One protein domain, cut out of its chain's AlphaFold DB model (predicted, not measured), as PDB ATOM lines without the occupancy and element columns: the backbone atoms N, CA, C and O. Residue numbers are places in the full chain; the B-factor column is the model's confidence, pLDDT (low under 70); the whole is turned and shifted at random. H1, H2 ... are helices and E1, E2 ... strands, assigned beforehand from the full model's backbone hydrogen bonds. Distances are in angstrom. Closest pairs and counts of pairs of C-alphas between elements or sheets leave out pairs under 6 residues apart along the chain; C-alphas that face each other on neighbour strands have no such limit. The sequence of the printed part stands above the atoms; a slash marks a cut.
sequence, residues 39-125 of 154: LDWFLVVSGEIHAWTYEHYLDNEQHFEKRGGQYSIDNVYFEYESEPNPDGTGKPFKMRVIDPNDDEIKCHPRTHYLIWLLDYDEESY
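What this domain is: This is residues 39 to 125 of the 154 residues of an uncharacterized protein of Halosimplex carlsbadense 2-9-1 (UniProt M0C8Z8). A small three-stranded antiparallel sheet, E1 to E3, makes a wall with one bare face, and the short helix H1 crosses over its other face. H2 and H3 lie farther out on H1's side of the wall, H2 packing on H1 and H3 near the opposite end, while long links, residues 60 to 71 and 79 to 92, make much of the border. The printed part has 87 residues, with three named helices and three named strands in the order H1 H2 E1 E2 E3 H3; the sheet's order is E1 - E2 - E3. The class is mixed, helices and strands, with 37 residues, under half, in named elements. The whole is only just compact, close to loose, with a radius of gyration of the C-alphas of 14.3 A, and only just flat, spanning 39 by 29 by 16 A.

How they stand to each other: H1, residues 39 to 45, touches H2, residues 54 to 59; their closest C-alphas, of Trp 41 and Tyr 54, are 6.1 A apart. They run opposite ways at a steep tilt of 67 degrees, only just short of about perpendicular. E1, residues 72 to 78, and E2, residues 93 to 98, form a hairpin, antiparallel at 165 degrees, with N 74 and O 96 within hydrogen-bond range at 2.9 A. E2 and E3, residues 104 to 107, form another hairpin, antiparallel at 150 degrees, with N 105 and O 97 at 2.8 A. These three strands make a meander, each the antiparallel neighbour of the one before. H1 is on this sheet at a height of 9.5 A and lies only just over E2, on which 3 of its C-alphas fall; it runs across the strands, at 66 degrees to E2 on the local plane. H3, residues 111 to 117, is not on the sheet; its closest C-alpha to E2, Thr 111, is 7.3 A from that of Phe 93. H3 is apart from H1 and from H2. In H1, H2 and H3 every O i to N i+4 pair is within hydrogen-bond range.

Where its parts are: H1 begins at C-alpha 39, (308.507, 350.434, 257.964), and is 10.2 A long; H2 is 8.7 A. E1 begins at C-alpha 72, (307.451, 349.096, 250.448), and is 18.4 A long, E2 16.5 A and E3 9.8 A. H3, 9.8 A long, ends at C-alpha 117, (314.273, 351.416, 270.137).

The domain as a whole: The two C-alphas farthest apart, of Asn 101 and Ser 124, are 41.0 A apart. The printed part has no cut. The links H2 to E1 and E1 to E2 are long. Mean pLDDT of the printed part is 76.7, with residues 50 to 56, 63 to 69 and 82 to 90 under 70.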
ATOM      1  N   LEU A  39     308.058 349.379 258.879       86.38
ATOM      2  CA  LEU A  39     308.507 350.434 257.964       86.38
ATOM      3  C   LEU A  39     308.109 351.839 258.446       86.38
ATOM      4  O   LEU A  39     308.898 352.778 258.329       86.38
ATOM      5  N   ASP A  40     306.920 351.974 259.036       81.38
ATOM      6  CA  ASP A  40     306.389 353.244 259.541       81.38
ATOM      7  C   ASP A  40     307.357 353.949 260.501       81.38
ATOM      8  O   ASP A  40     307.477 355.172 260.460       81.38
ATOM      9  N   TRP A  41     308.107 353.194 261.313       82.12
ATOM     10  CA  TRP A  41     309.109 353.772 262.210       82.12
ATOM     11  C   TRP A  41     310.172 354.559 261.437       82.12
ATOM     12  O   TRP A  41     310.483 355.706 261.761       82.12
ATOM     13  N   PHE A  42     310.690 353.976 260.358       83.94
ATOM     14  CA  PHE A  42     311.711 354.613 259.535       83.94
ATOM     15  C   PHE A  42     311.172 355.815 258.766       83.94
ATOM     16  O   PHE A  42     311.900 356.790 258.603       83.94
ATOM     17  N   LEU A  43     309.915 355.754 258.320       81.19
ATOM     18  CA  LEU A  43     309.247 356.855 257.625       81.19
ATOM     19  C   LEU A  43     308.994 358.053 258.551       81.19
ATOM     20  O   LEU A  43     309.107 359.199 258.117       81.19
ATOM     21  N   VAL A  44     308.682 357.807 259.829       76.62
ATOM     22  CA  VAL A  44     308.607 358.863 260.851       76.62
ATOM     23  C   VAL A  44     309.985 359.483 261.068       76.62
ATOM     24  O   VAL A  44     310.130 360.700 260.986       76.62
ATOM     25  N   VAL A  45     311.021 358.661 261.271       74.50
ATOM     26  CA  VAL A  45     312.395 359.144 261.501       74.50
ATOM     27  C   VAL A  45     312.955 359.907 260.293       74.50
ATOM     28  O   VAL A  45     313.707 360.863 260.472       74.50
ATOM     29  N   SER A  46     312.589 359.534 259.063       74.06
ATOM     30  CA  SER A  46     312.995 360.262 257.855       74.06
ATOM     31  C   SER A  46     312.149 361.506 257.563       74.06
ATOM     32  O   SER A  46     312.440 362.209 256.599       74.06
ATOM     33  N   GLY A  47     311.125 361.798 258.375       72.50
ATOM     34  CA  GLY A  47     310.240 362.955 258.205       72.50
ATOM     35  C   GLY A  47     309.203 362.810 257.085       72.50
ATOM     36  O   GLY A  47     308.512 363.780 256.769       72.50
ATOM     37  N   GLU A  48     309.071 361.614 256.504       74.19
ATOM     38  CA  GLU A  48     308.089 361.298 255.456       74.19
ATOM     39  C   GLU A  48     306.674 361.192 256.031       74.19
ATOM     40  O   GLU A  48     305.688 361.571 255.391       74.19
ATOM     41  N   ILE A  49     306.574 360.715 257.273       70.38
ATOM     42  CA  ILE A  49     305.377 360.831 258.101       70.38
ATOM     43  C   ILE A  49     305.583 362.022 259.034       70.38
ATOM     44  O   ILE A  49     306.510 362.044 259.839       70.38
ATOM     45  N   HIS A  50     304.689 363.008 258.953       65.44
ATOM     46  CA  HIS A  50     304.714 364.214 259.787       65.44
ATOM     47  C   HIS A  50     304.237 363.946 261.227       65.44
ATOM     48  O   HIS A  50     303.301 364.583 261.713       65.44
ATOM     49  N   ALA A  51     304.862 362.989 261.907       62.56
ATOM     50  CA  ALA A  51     304.664 362.725 263.323       62.56
ATOM     51  C   ALA A  51     305.840 363.289 264.128       62.56
ATOM     52  O   ALA A  51     306.978 363.285 263.671       62.56
ATOM     53  N   TRP A  52     305.552 363.783 265.335       57.84
ATOM     54  CA  TRP A  52     306.587 364.313 266.228       57.84
ATOM     55  C   TRP A  52     307.492 363.201 266.764       57.84
ATOM     56  O   TRP A  52     308.687 363.413 266.906       57.84
ATOM     57  N   THR A  53     306.923 362.027 267.037       64.12
ATOM     58  CA  THR A  53     307.622 360.792 267.414       64.12
ATOM     59  C   THR A  53     306.848 359.587 266.876       64.12
ATOM     60  O   THR A  53     305.722 359.741 266.385       64.12
ATOM     61  N   TYR A  54     307.417 358.383 266.972       66.31
ATOM     62  CA  TYR A  54     306.685 357.169 266.612       66.31
ATOM     63  C   TYR A  54     305.518 356.894 267.578       66.31
ATOM     64  O   TYR A  54     304.451 356.473 267.149       66.31
ATOM     65  N   GLU A  55     305.644 357.243 268.856       66.12
ATOM     66  CA  GLU A  55     304.557 357.129 269.844       66.12
ATOM     67  C   GLU A  55     303.414 358.072 269.497       66.12
ATOM     68  O   GLU A  55     302.254 357.676 269.456       66.12
ATOM     69  N   HIS A  56     303.749 359.318 269.147       68.75
ATOM     70  CA  HIS A  56     302.758 360.264 268.660       68.75
ATOM     71  C   HIS A  56     302.057 359.728 267.407       68.75
ATOM     72  O   HIS A  56     300.866 359.980 267.232       68.75
ATOM     73  N   TYR A  57     302.772 359.006 266.537       72.31
ATOM     74  CA  TYR A  57     302.164 358.315 265.404       72.31
ATOM     75  C   TYR A  57     301.174 357.234 265.856       72.31
ATOM     76  O   TYR A  57     300.027 357.283 265.423       72.31
ATOM     77  N   LEU A  58     301.569 356.329 266.757       71.56
ATOM     78  CA  LEU A  58     300.702 355.257 267.263       71.56
ATOM     79  C   LEU A  58     299.448 355.791 267.975       71.56
ATOM     80  O   LEU A  58     298.334 355.375 267.662       71.56
ATOM     81  N   ASP A  59     299.603 356.759 268.879       73.31
ATOM     82  CA  ASP A  59     298.499 357.351 269.655       73.31
ATOM     83  C   ASP A  59     297.493 358.123 268.788       73.31
ATOM     84  O   ASP A  59     296.344 358.370 269.178       73.31
ATOM     85  N   ASN A  60     297.935 358.540 267.603       70.12
ATOM     86  CA  ASN A  60     297.157 359.355 266.686       70.12
ATOM     87  C   ASN A  60     297.038 358.698 265.312       70.12
ATOM     88  O   ASN A  60     296.791 359.410 264.340       70.12
ATOM     89  N   GLU A  61     297.165 357.369 265.215       71.75
ATOM     90  CA  GLU A  61     297.163 356.634 263.942       71.75
ATOM     91  C   GLU A  61     295.933 357.004 263.092       71.75
ATOM     92  O   GLU A  61     296.030 357.235 261.891       71.75
ATOM     93  N   GLN A  62     294.772 357.190 263.735       73.69
ATOM     94  CA  GLN A  62     293.523 357.625 263.101       73.69
ATOM     95  C   GLN A  62     293.571 359.015 262.440       73.69
ATOM     96  O   GLN A  62     292.692 359.344 261.640       73.69
ATOM     97  N   HIS A  63     294.527 359.859 262.824       66.81
ATOM     98  CA  HIS A  63     294.716 361.222 262.328       66.81
ATOM     99  C   HIS A  63     295.760 361.308 261.217       66.81
ATOM    100  O   HIS A  63     295.810 362.319 260.514       66.81
ATOM    101  N   PHE A  64     296.559 360.260 261.038       65.94
ATOM    102  CA  PHE A  64     297.446 360.131 259.898       65.94
ATOM    103  C   PHE A  64     296.684 359.473 258.750       65.94
ATOM    104  O   PHE A  64     295.875 358.563 258.944       65.94
ATOM    105  N   GLU A  65     296.906 359.952 257.524       60.19
ATOM    106  CA  GLU A  65     296.482 359.178 256.359       60.19
ATOM    107  C   GLU A  65     297.090 357.783 256.506       60.19
ATOM    108  O   GLU A  65     298.290 357.677 256.763       60.19
ATOM    109  N   LYS A  66     296.272 356.727 256.382       54.84
ATOM    110  CA  LYS A  66     296.757 355.342 256.372       54.84
ATOM    111  C   LYS A  66     297.707 355.162 255.191       54.84
ATOM    112  O   LYS A  66     297.295 354.795 254.094       54.84
ATOM    113  N   ARG A  67     298.972 355.474 255.437       55.53
ATOM    114  CA  ARG A  67     300.110 355.234 254.556       55.53
ATOM    115  C   ARG A  67     300.665 353.826 254.758       55.53
ATOM    116  O   ARG A  67     301.318 353.310 253.854       55.53
ATOM    117  N   GLY A  68     300.327 353.188 255.885       50.72
ATOM    118  CA  GLY A  68     300.562 351.770 256.132       50.72
ATOM    119  C   GLY A  68     299.995 350.923 254.990       50.72
ATOM    120  O   GLY A  68     298.789 350.929 254.733       50.72
ATOM    121  N   GLY A  69     300.890 350.245 254.271       55.97
ATOM    122  CA  GLY A  69     300.580 349.411 253.105       55.97
ATOM    123  C   GLY A  69     300.705 350.089 251.736       55.97
ATOM    124  O   GLY A  69     300.423 349.438 250.733       55.97
ATOM    125  N   GLN A  70     301.103 351.366 251.656       74.50
ATOM    126  CA  GLN A  70     301.365 352.033 250.370       74.50
ATOM    127  C   GLN A  70     302.861 352.173 250.045       74.50
ATOM    128  O   GLN A  70     303.220 352.306 248.879       74.50
ATOM    129  N   TYR A  71     303.714 352.138 251.069       85.56
ATOM    130  CA  TYR A  71     305.168 352.121 250.926       85.56
ATOM    131  C   TYR A  71     305.674 350.685 251.005       85.56
ATOM    132  O   TYR A  71     305.068 349.845 251.671       85.56
ATOM    133  N   SER A  72     306.801 350.405 250.356       89.69
ATOM    134  CA  SER A  72     307.451 349.096 250.448       89.69
ATOM    135  C   SER A  72     308.965 349.218 250.485       89.69
ATOM    136  O   SER A  72     309.551 350.124 249.898       89.69
ATOM    137  N   ILE A  73     309.619 348.295 251.177       91.25
ATOM    138  CA  ILE A  73     311.076 348.222 251.234       91.25
ATOM    139  C   ILE A  73     311.581 347.502 249.981       91.25
ATOM    140  O   ILE A  73     311.249 346.340 249.742       91.25
ATOM    141  N   ASP A  74     312.416 348.168 249.183       91.88
ATOM    142  CA  ASP A  74     313.110 347.520 248.066       91.88
ATOM    143  C   ASP A  74     314.356 346.780 248.557       91.88
ATOM    144  O   ASP A  74     314.557 345.604 248.249       91.88
ATOM    145  N   ASN A  75     315.193 347.461 249.346       89.50
ATOM    146  CA  ASN A  75     316.405 346.874 249.901       89.50
ATOM    147  C   ASN A  75     316.892 347.580 251.173       89.50
ATOM    148  O   ASN A  75     316.584 348.745 251.429       89.50
ATOM    149  N   VAL A  76     317.699 346.848 251.944       90.44
ATOM    150  CA  VAL A  76     318.440 347.341 253.107       90.44
ATOM    151  C   VAL A  76     319.874 346.838 253.005       90.44
ATOM    152  O   VAL A  76     320.092 345.669 252.686       90.44
ATOM    153  N   TYR A  77     320.860 347.693 253.263       87.31
ATOM    154  CA  TYR A  77     322.256 347.263 253.347       87.31
ATOM    155  C   TYR A  77     323.086 348.160 254.262       87.31
ATOM    156  O   TYR A  77     322.898 349.375 254.335       87.31
ATOM    157  N   PHE A  78     324.048 347.548 254.951       82.56
ATOM    158  CA  PHE A  78     325.042 348.272 255.735       82.56
ATOM    159  C   PHE A  78     326.007 349.035 254.837       82.56
ATOM    160  O   PHE A  78     326.500 348.508 253.836       82.56
ATOM    161  N   GLU A  79     326.354 350.253 255.238       80.25
ATOM    162  CA  GLU A  79     327.431 350.996 254.594       80.25
ATOM    163  C   GLU A  79     328.773 350.652 255.252       80.25
ATOM    164  O   GLU A  79     329.327 351.432 256.020       80.25
ATOM    165  N   TYR A  80     329.307 349.461 254.965       70.06
ATOM    166  CA  TYR A  80     330.587 349.012 255.536       70.06
ATOM    167  C   TYR A  80     331.791 349.870 255.115       70.06
ATOM    168  O   TYR A  80     332.819 349.851 255.786       70.06
ATOM    169  N   GLU A  81     331.675 350.595 253.999       72.12
ATOM    170  CA  GLU A  81     332.714 351.503 253.497       72.12
ATOM    171  C   GLU A  81     332.679 352.881 254.174       72.12
ATOM    172  O   GLU A  81     333.635 353.647 254.055       72.12
ATOM    173  N   SER A  82     331.595 353.215 254.881       68.44
ATOM    174  CA  SER A  82     331.518 354.456 255.644       68.44
ATOM    175  C   SER A  82     332.367 354.347 256.903       68.44
ATOM    176  O   SER A  82     332.268 353.371 257.650       68.44
ATOM    177  N   GLU A  83     333.179 355.373 257.169       62.62
ATOM    178  CA  GLU A  83     333.902 355.456 258.434       62.62
ATOM    179  C   GLU A  83     332.899 355.437 259.604       62.62
ATOM    180  O   GLU A  83     331.903 356.172 259.573       62.62
ATOM    181  N   PRO A  84     333.129 354.609 260.642       58.72
ATOM    182  CA  PRO A  84     332.365 354.699 261.876       58.72
ATOM    183  C   PRO A  84     332.492 356.117 262.425       58.72
ATOM    184  O   PRO A  84     333.599 356.660 262.472       58.72
ATOM    185  N   ASN A  85     331.387 356.721 262.868       59.41
ATOM    186  CA  ASN A  85     331.527 358.009 263.533       59.41
ATOM    187  C   ASN A  85     332.349 357.825 264.826       59.41
ATOM    188  O   ASN A  85     332.092 356.887 265.586       59.41
ATOM    189  N   PRO A  86     333.276 358.751 265.131       54.09
ATOM    190  CA  PRO A  86     334.055 358.717 266.369       54.09
ATOM    191  C   PRO A  86     333.210 358.833 267.646       54.09
ATOM    192  O   PRO A  86     333.707 358.545 268.730       54.09
ATOM    193  N   ASP A  87     331.962 359.292 267.523       59.97
ATOM    194  CA  ASP A  87     331.018 359.507 268.623       59.97
ATOM    195  C   ASP A  87     330.321 358.223 269.110       59.97
ATOM    196  O   ASP A  87     329.567 358.279 270.075       59.97
ATOM    197  N   GLY A  88     330.560 357.078 268.462       58.88
ATOM    198  CA  GLY A  88     329.959 355.803 268.854       58.88
ATOM    199  C   GLY A  88     328.516 355.588 268.384       58.88
ATOM    200  O   GLY A  88     327.924 354.580 268.753       58.88
ATOM    201  N   THR A  89     327.963 356.448 267.516       61.59
ATOM    202  CA  THR A  89     326.568 356.394 267.008       61.59
ATOM    203  C   THR A  89     326.263 355.215 266.058       61.59
ATOM    204  O   THR A  89     325.430 355.308 265.154       61.59
ATOM    205  N   GLY A  90     326.906 354.065 266.245       68.94
ATOM    206  CA  GLY A  90     326.643 352.833 265.504       68.94
ATOM    207  C   GLY A  90     327.008 352.881 264.014       68.94
ATOM    208  O   GLY A  90     327.396 353.904 263.447       68.94
ATOM    209  N   LYS A  91     326.883 351.726 263.357       78.75
ATOM    210  CA  LYS A  91     327.098 351.563 261.913       78.75
ATOM    211  C   LYS A  91     325.931 352.201 261.133       78.75
ATOM    212  O   LYS A  91     324.775 351.935 261.496       78.75
ATOM    213  N   PRO A  92     326.195 353.013 260.094       81.38
ATOM    214  CA  PRO A  92     325.160 353.494 259.185       81.38
ATOM    215  C   PRO A  92     324.629 352.358 258.304       81.38
ATOM    216  O   PRO A  92     325.364 351.441 257.922       81.38
ATOM    217  N   PHE A  93     323.349 352.433 257.954       85.69
ATOM    218  CA  PHE A  93     322.754 351.573 256.940       85.69
ATOM    219  C   PHE A  93     321.816 352.377 256.048       85.69
ATOM    220  O   PHE A  93     321.232 353.379 256.458       85.69
ATOM    221  N   LYS A  94     321.699 351.928 254.802       86.62
ATOM    222  CA  LYS A  94     320.780 352.486 253.821       86.62
ATOM    223  C   LYS A  94     319.573 351.592 253.730       86.62
ATOM    224  O   LYS A  94     319.706 350.373 253.636       86.62
ATOM    225  N   MET A  95     318.413 352.222 253.702       89.12
ATOM    226  CA  MET A  95     317.182 351.567 253.321       89.12
ATOM    227  C   MET A  95     316.570 352.323 252.157       89.12
ATOM    228  O   MET A  95     316.374 353.540 252.214       89.12
ATOM    229  N   ARG A  96     316.297 351.580 251.091       89.62
ATOM    230  CA  ARG A  96     315.563 352.063 249.936       89.62
ATOM    231  C   ARG A  96     314.097 351.706 250.114       89.62
ATOM    232  O   ARG A  96     313.752 350.526 250.175       89.62
ATOM    233  N   VAL A  97     313.263 352.731 250.160       89.62
ATOM    234  CA  VAL A  97     311.812 352.614 250.259       89.62
ATOM    235  C   VAL A  97     311.201 353.114 248.958       89.62
ATOM    236  O   VAL A  97     311.668 354.095 248.389       89.62
ATOM    237  N   ILE A  98     310.185 352.418 248.473       90.00
ATOM    238  CA  ILE A  98     309.399 352.797 247.305       90.00
ATOM    239  C   ILE A  98     308.080 353.364 247.803       90.00
ATOM    240  O   ILE A  98     307.417 352.746 248.641       90.00
ATOM    241  N   ASP A  99     307.742 354.552 247.319       86.88
ATOM    242  CA  ASP A  99     306.484 355.218 247.618       86.88
ATOM    243  C   ASP A  99     305.331 354.684 246.727       86.88
ATOM    244  O   ASP A  99     305.544 353.872 245.822       86.88
ATOM    245  N   PRO A 100     304.086 355.139 246.938       82.19
ATOM    246  CA  PRO A 100     302.932 354.664 246.172       82.19
ATOM    247  C   PRO A 100     302.948 355.079 244.688       82.19
ATOM    248  O   PRO A 100     302.163 354.556 243.893       82.19
ATOM    249  N   ASN A 101     303.794 356.044 244.322       85.88
ATOM    250  CA  ASN A 101     303.996 356.547 242.966       85.88
ATOM    251  C   ASN A 101     305.199 355.890 242.268       85.88
ATOM    252  O   ASN A 101     305.513 356.285 241.145       85.88
ATOM    253  N   ASP A 102     305.816 354.878 242.891       83.69
ATOM    254  CA  ASP A 102     307.042 354.212 242.431       83.69
ATOM    255  C   ASP A 102     308.297 355.108 242.510       83.69
ATOM    256  O   ASP A 102     309.308 354.853 241.849       83.69
ATOM    257  N   ASP A 103     308.255 356.158 243.337       86.50
ATOM    258  CA  ASP A 103     309.389 357.036 243.602       86.50
ATOM    259  C   ASP A 103     310.277 356.479 244.728       86.50
ATOM    260  O   ASP A 103     309.820 355.931 245.737       86.50
ATOM    261  N   GLU A 104     311.592 356.636 244.555       87.94
ATOM    262  CA  GLU A 104     312.596 356.163 245.508       87.94
ATOM    263  C   GLU A 104     312.794 357.155 246.661       87.94
ATOM    264  O   GLU A 104     313.259 358.282 246.466       87.94
ATOM    265  N   ILE A 105     312.576 356.675 247.882       83.81
ATOM    266  CA  ILE A 105     312.894 357.360 249.132       83.81
ATOM    267  C   ILE A 105     314.104 356.683 249.772       83.81
ATOM    268  O   ILE A 105     314.170 355.460 249.931       83.81
ATOM    269  N   LYS A 106     315.093 357.494 250.151       82.56
ATOM    270  CA  LYS A 106     316.317 357.020 250.797       82.56
ATOM    271  C   LYS A 106     316.283 357.349 252.277       82.56
ATOM    272  O   LYS A 106     316.417 358.507 252.663       82.56
ATOM    273  N   CYS A 107     316.178 356.316 253.101       79.94
ATOM    274  CA  CYS A 107     316.337 356.433 254.540       79.94
ATOM    275  C   CYS A 107     317.796 356.115 254.902       79.94
ATOM    276  O   CYS A 107     318.352 355.105 254.460       79.94
ATOM    277  N   HIS A 108     318.403 356.964 255.736       80.31
ATOM    278  CA  HIS A 108     319.780 356.803 256.228       80.31
ATOM    279  C   HIS A 108     319.841 356.672 257.762       80.31
ATOM    280  O   HIS A 108     320.479 357.489 258.434       80.31
ATOM    281  N   PRO A 109     319.138 355.688 258.349       79.12
ATOM    282  CA  PRO A 109     319.185 355.436 259.781       79.12
ATOM    283  C   PRO A 109     320.554 354.905 260.234       79.12
ATOM    284  O   PRO A 109     321.420 354.484 259.459       79.12
ATOM    285  N   ARG A 110     320.740 354.903 261.552       82.62
ATOM    286  CA  ARG A 110     321.918 354.343 262.217       82.62
ATOM    287  C   ARG A 110     321.494 353.243 263.173       82.62
ATOM    288  O   ARG A 110     320.437 353.320 263.790       82.62
ATOM    289  N   THR A 111     322.340 352.229 263.311       85.56
ATOM    290  CA  THR A 111     322.045 351.055 264.150       85.56
ATOM    291  C   THR A 111     321.858 351.365 265.632       85.56
ATOM    292  O   THR A 111     321.095 350.656 266.273       85.56
ATOM    293  N   HIS A 112     322.483 352.414 266.178       82.69
ATOM    294  CA  HIS A 112     322.275 352.785 267.586       82.69
ATOM    295  C   HIS A 112     320.810 353.152 267.881       82.69
ATOM    296  O   HIS A 112     320.296 352.785 268.928       82.69
ATOM    297  N   TYR A 113     320.101 353.773 266.929       80.25
ATOM    298  CA  TYR A 113     318.676 354.066 267.092       80.25
ATOM    299  C   TYR A 113     317.827 352.796 267.175       80.25
ATOM    300  O   TYR A 113     316.859 352.774 267.922       80.25
ATOM    301  N   LEU A 114     318.198 351.734 266.448       85.94
ATOM    302  CA  LEU A 114     317.528 350.435 266.563       85.94
ATOM    303  C   LEU A 114     317.821 349.777 267.913       85.94
ATOM    304  O   LEU A 114     316.925 349.203 268.512       85.94
ATOM    305  N   ILE A 115     319.056 349.875 268.403       86.94
ATOM    306  CA  ILE A 115     319.429 349.363 269.726       86.94
ATOM    307  C   ILE A 115     318.625 350.059 270.831       86.94
ATOM    308  O   ILE A 115     318.057 349.373 271.675       86.94
ATOM    309  N   TRP A 116     318.514 351.390 270.782       82.19
ATOM    310  CA  TRP A 116     317.695 352.153 271.729       82.19
ATOM    311  C   TRP A 116     316.211 351.813 271.613       82.19
ATOM    312  O   TRP A 116     315.568 351.570 272.625       82.19
ATOM    313  N   LEU A 117     315.678 351.753 270.388       81.50
ATOM    314  CA  LEU A 117     314.273 351.416 270.137       81.50
ATOM    315  C   LEU A 117     313.879 350.054 270.731       81.50
ATOM    316  O   LEU A 117     312.753 349.878 271.192       81.50
ATOM    317  N   LEU A 118     314.804 349.096 270.670       85.88
ATOM    318  CA  LEU A 118     314.610 347.708 271.083       85.88
ATOM    319  C   LEU A 118     315.031 347.463 272.552       85.88
ATOM    320  O   LEU A 118     315.079 346.315 272.978       85.88
ATOM    321  N   ASP A 119     315.332 348.522 273.318       85.81
ATOM    322  CA  ASP A 119     315.764 348.488 274.729       85.81
ATOM    323  C   ASP A 119     317.024 347.658 275.012       85.81
ATOM    324  O   ASP A 119     317.160 347.010 276.054       85.81
ATOM    325  N   TYR A 120     317.968 347.652 274.074       86.19
ATOM    326  CA  TYR A 120     319.259 347.010 274.286       86.19
ATOM    327  C   TYR A 120     320.292 348.007 274.804       86.19
ATOM    328  O   TYR A 120     320.341 349.165 274.390       86.19
ATOM    329  N   ASP A 121     321.184 347.519 275.665       86.50
ATOM    330  CA  ASP A 121     322.368 348.273 276.059       86.50
ATOM    331  C   ASP A 121     323.308 348.452 274.860       86.50
ATOM    332  O   ASP A 121     323.866 347.487 274.325       86.50
ATOM    333  N   GLU A 122     323.507 349.702 274.448       82.88
ATOM    334  CA  GLU A 122     324.343 350.047 273.303       82.88
ATOM    335  C   GLU A 122     325.819 349.752 273.497       82.88
ATOM    336  O   GLU A 122     326.544 349.658 272.507       82.88
ATOM    337  N   GLU A 123     326.286 349.593 274.731       83.50
ATOM    338  CA  GLU A 123     327.672 349.219 274.981       83.50
ATOM    339  C   GLU A 123     327.892 347.719 274.777       83.50
ATOM    340  O   GLU A 123     328.951 347.330 274.270       83.50
ATOM    341  N   SER A 124     326.882 346.903 275.091       86.56
ATOM    342  CA  SER A 124     326.959 345.440 275.092       86.56
ATOM    343  C   SER A 124     326.408 344.776 273.834       86.56
ATOM    344  O   SER A 124     326.823 343.662 273.528       86.56
ATOM    345  N   TYR A 125     325.521 345.427 273.080       89.38
ATOM    346  CA  TYR A 125     324.835 344.815 271.937       89.38
ATOM    347  C   TYR A 125     325.138 345.513 270.608       89.38
ATOM    348  O   TYR A 125     325.572 346.669 270.533       89.38
TER     349      TYR A 125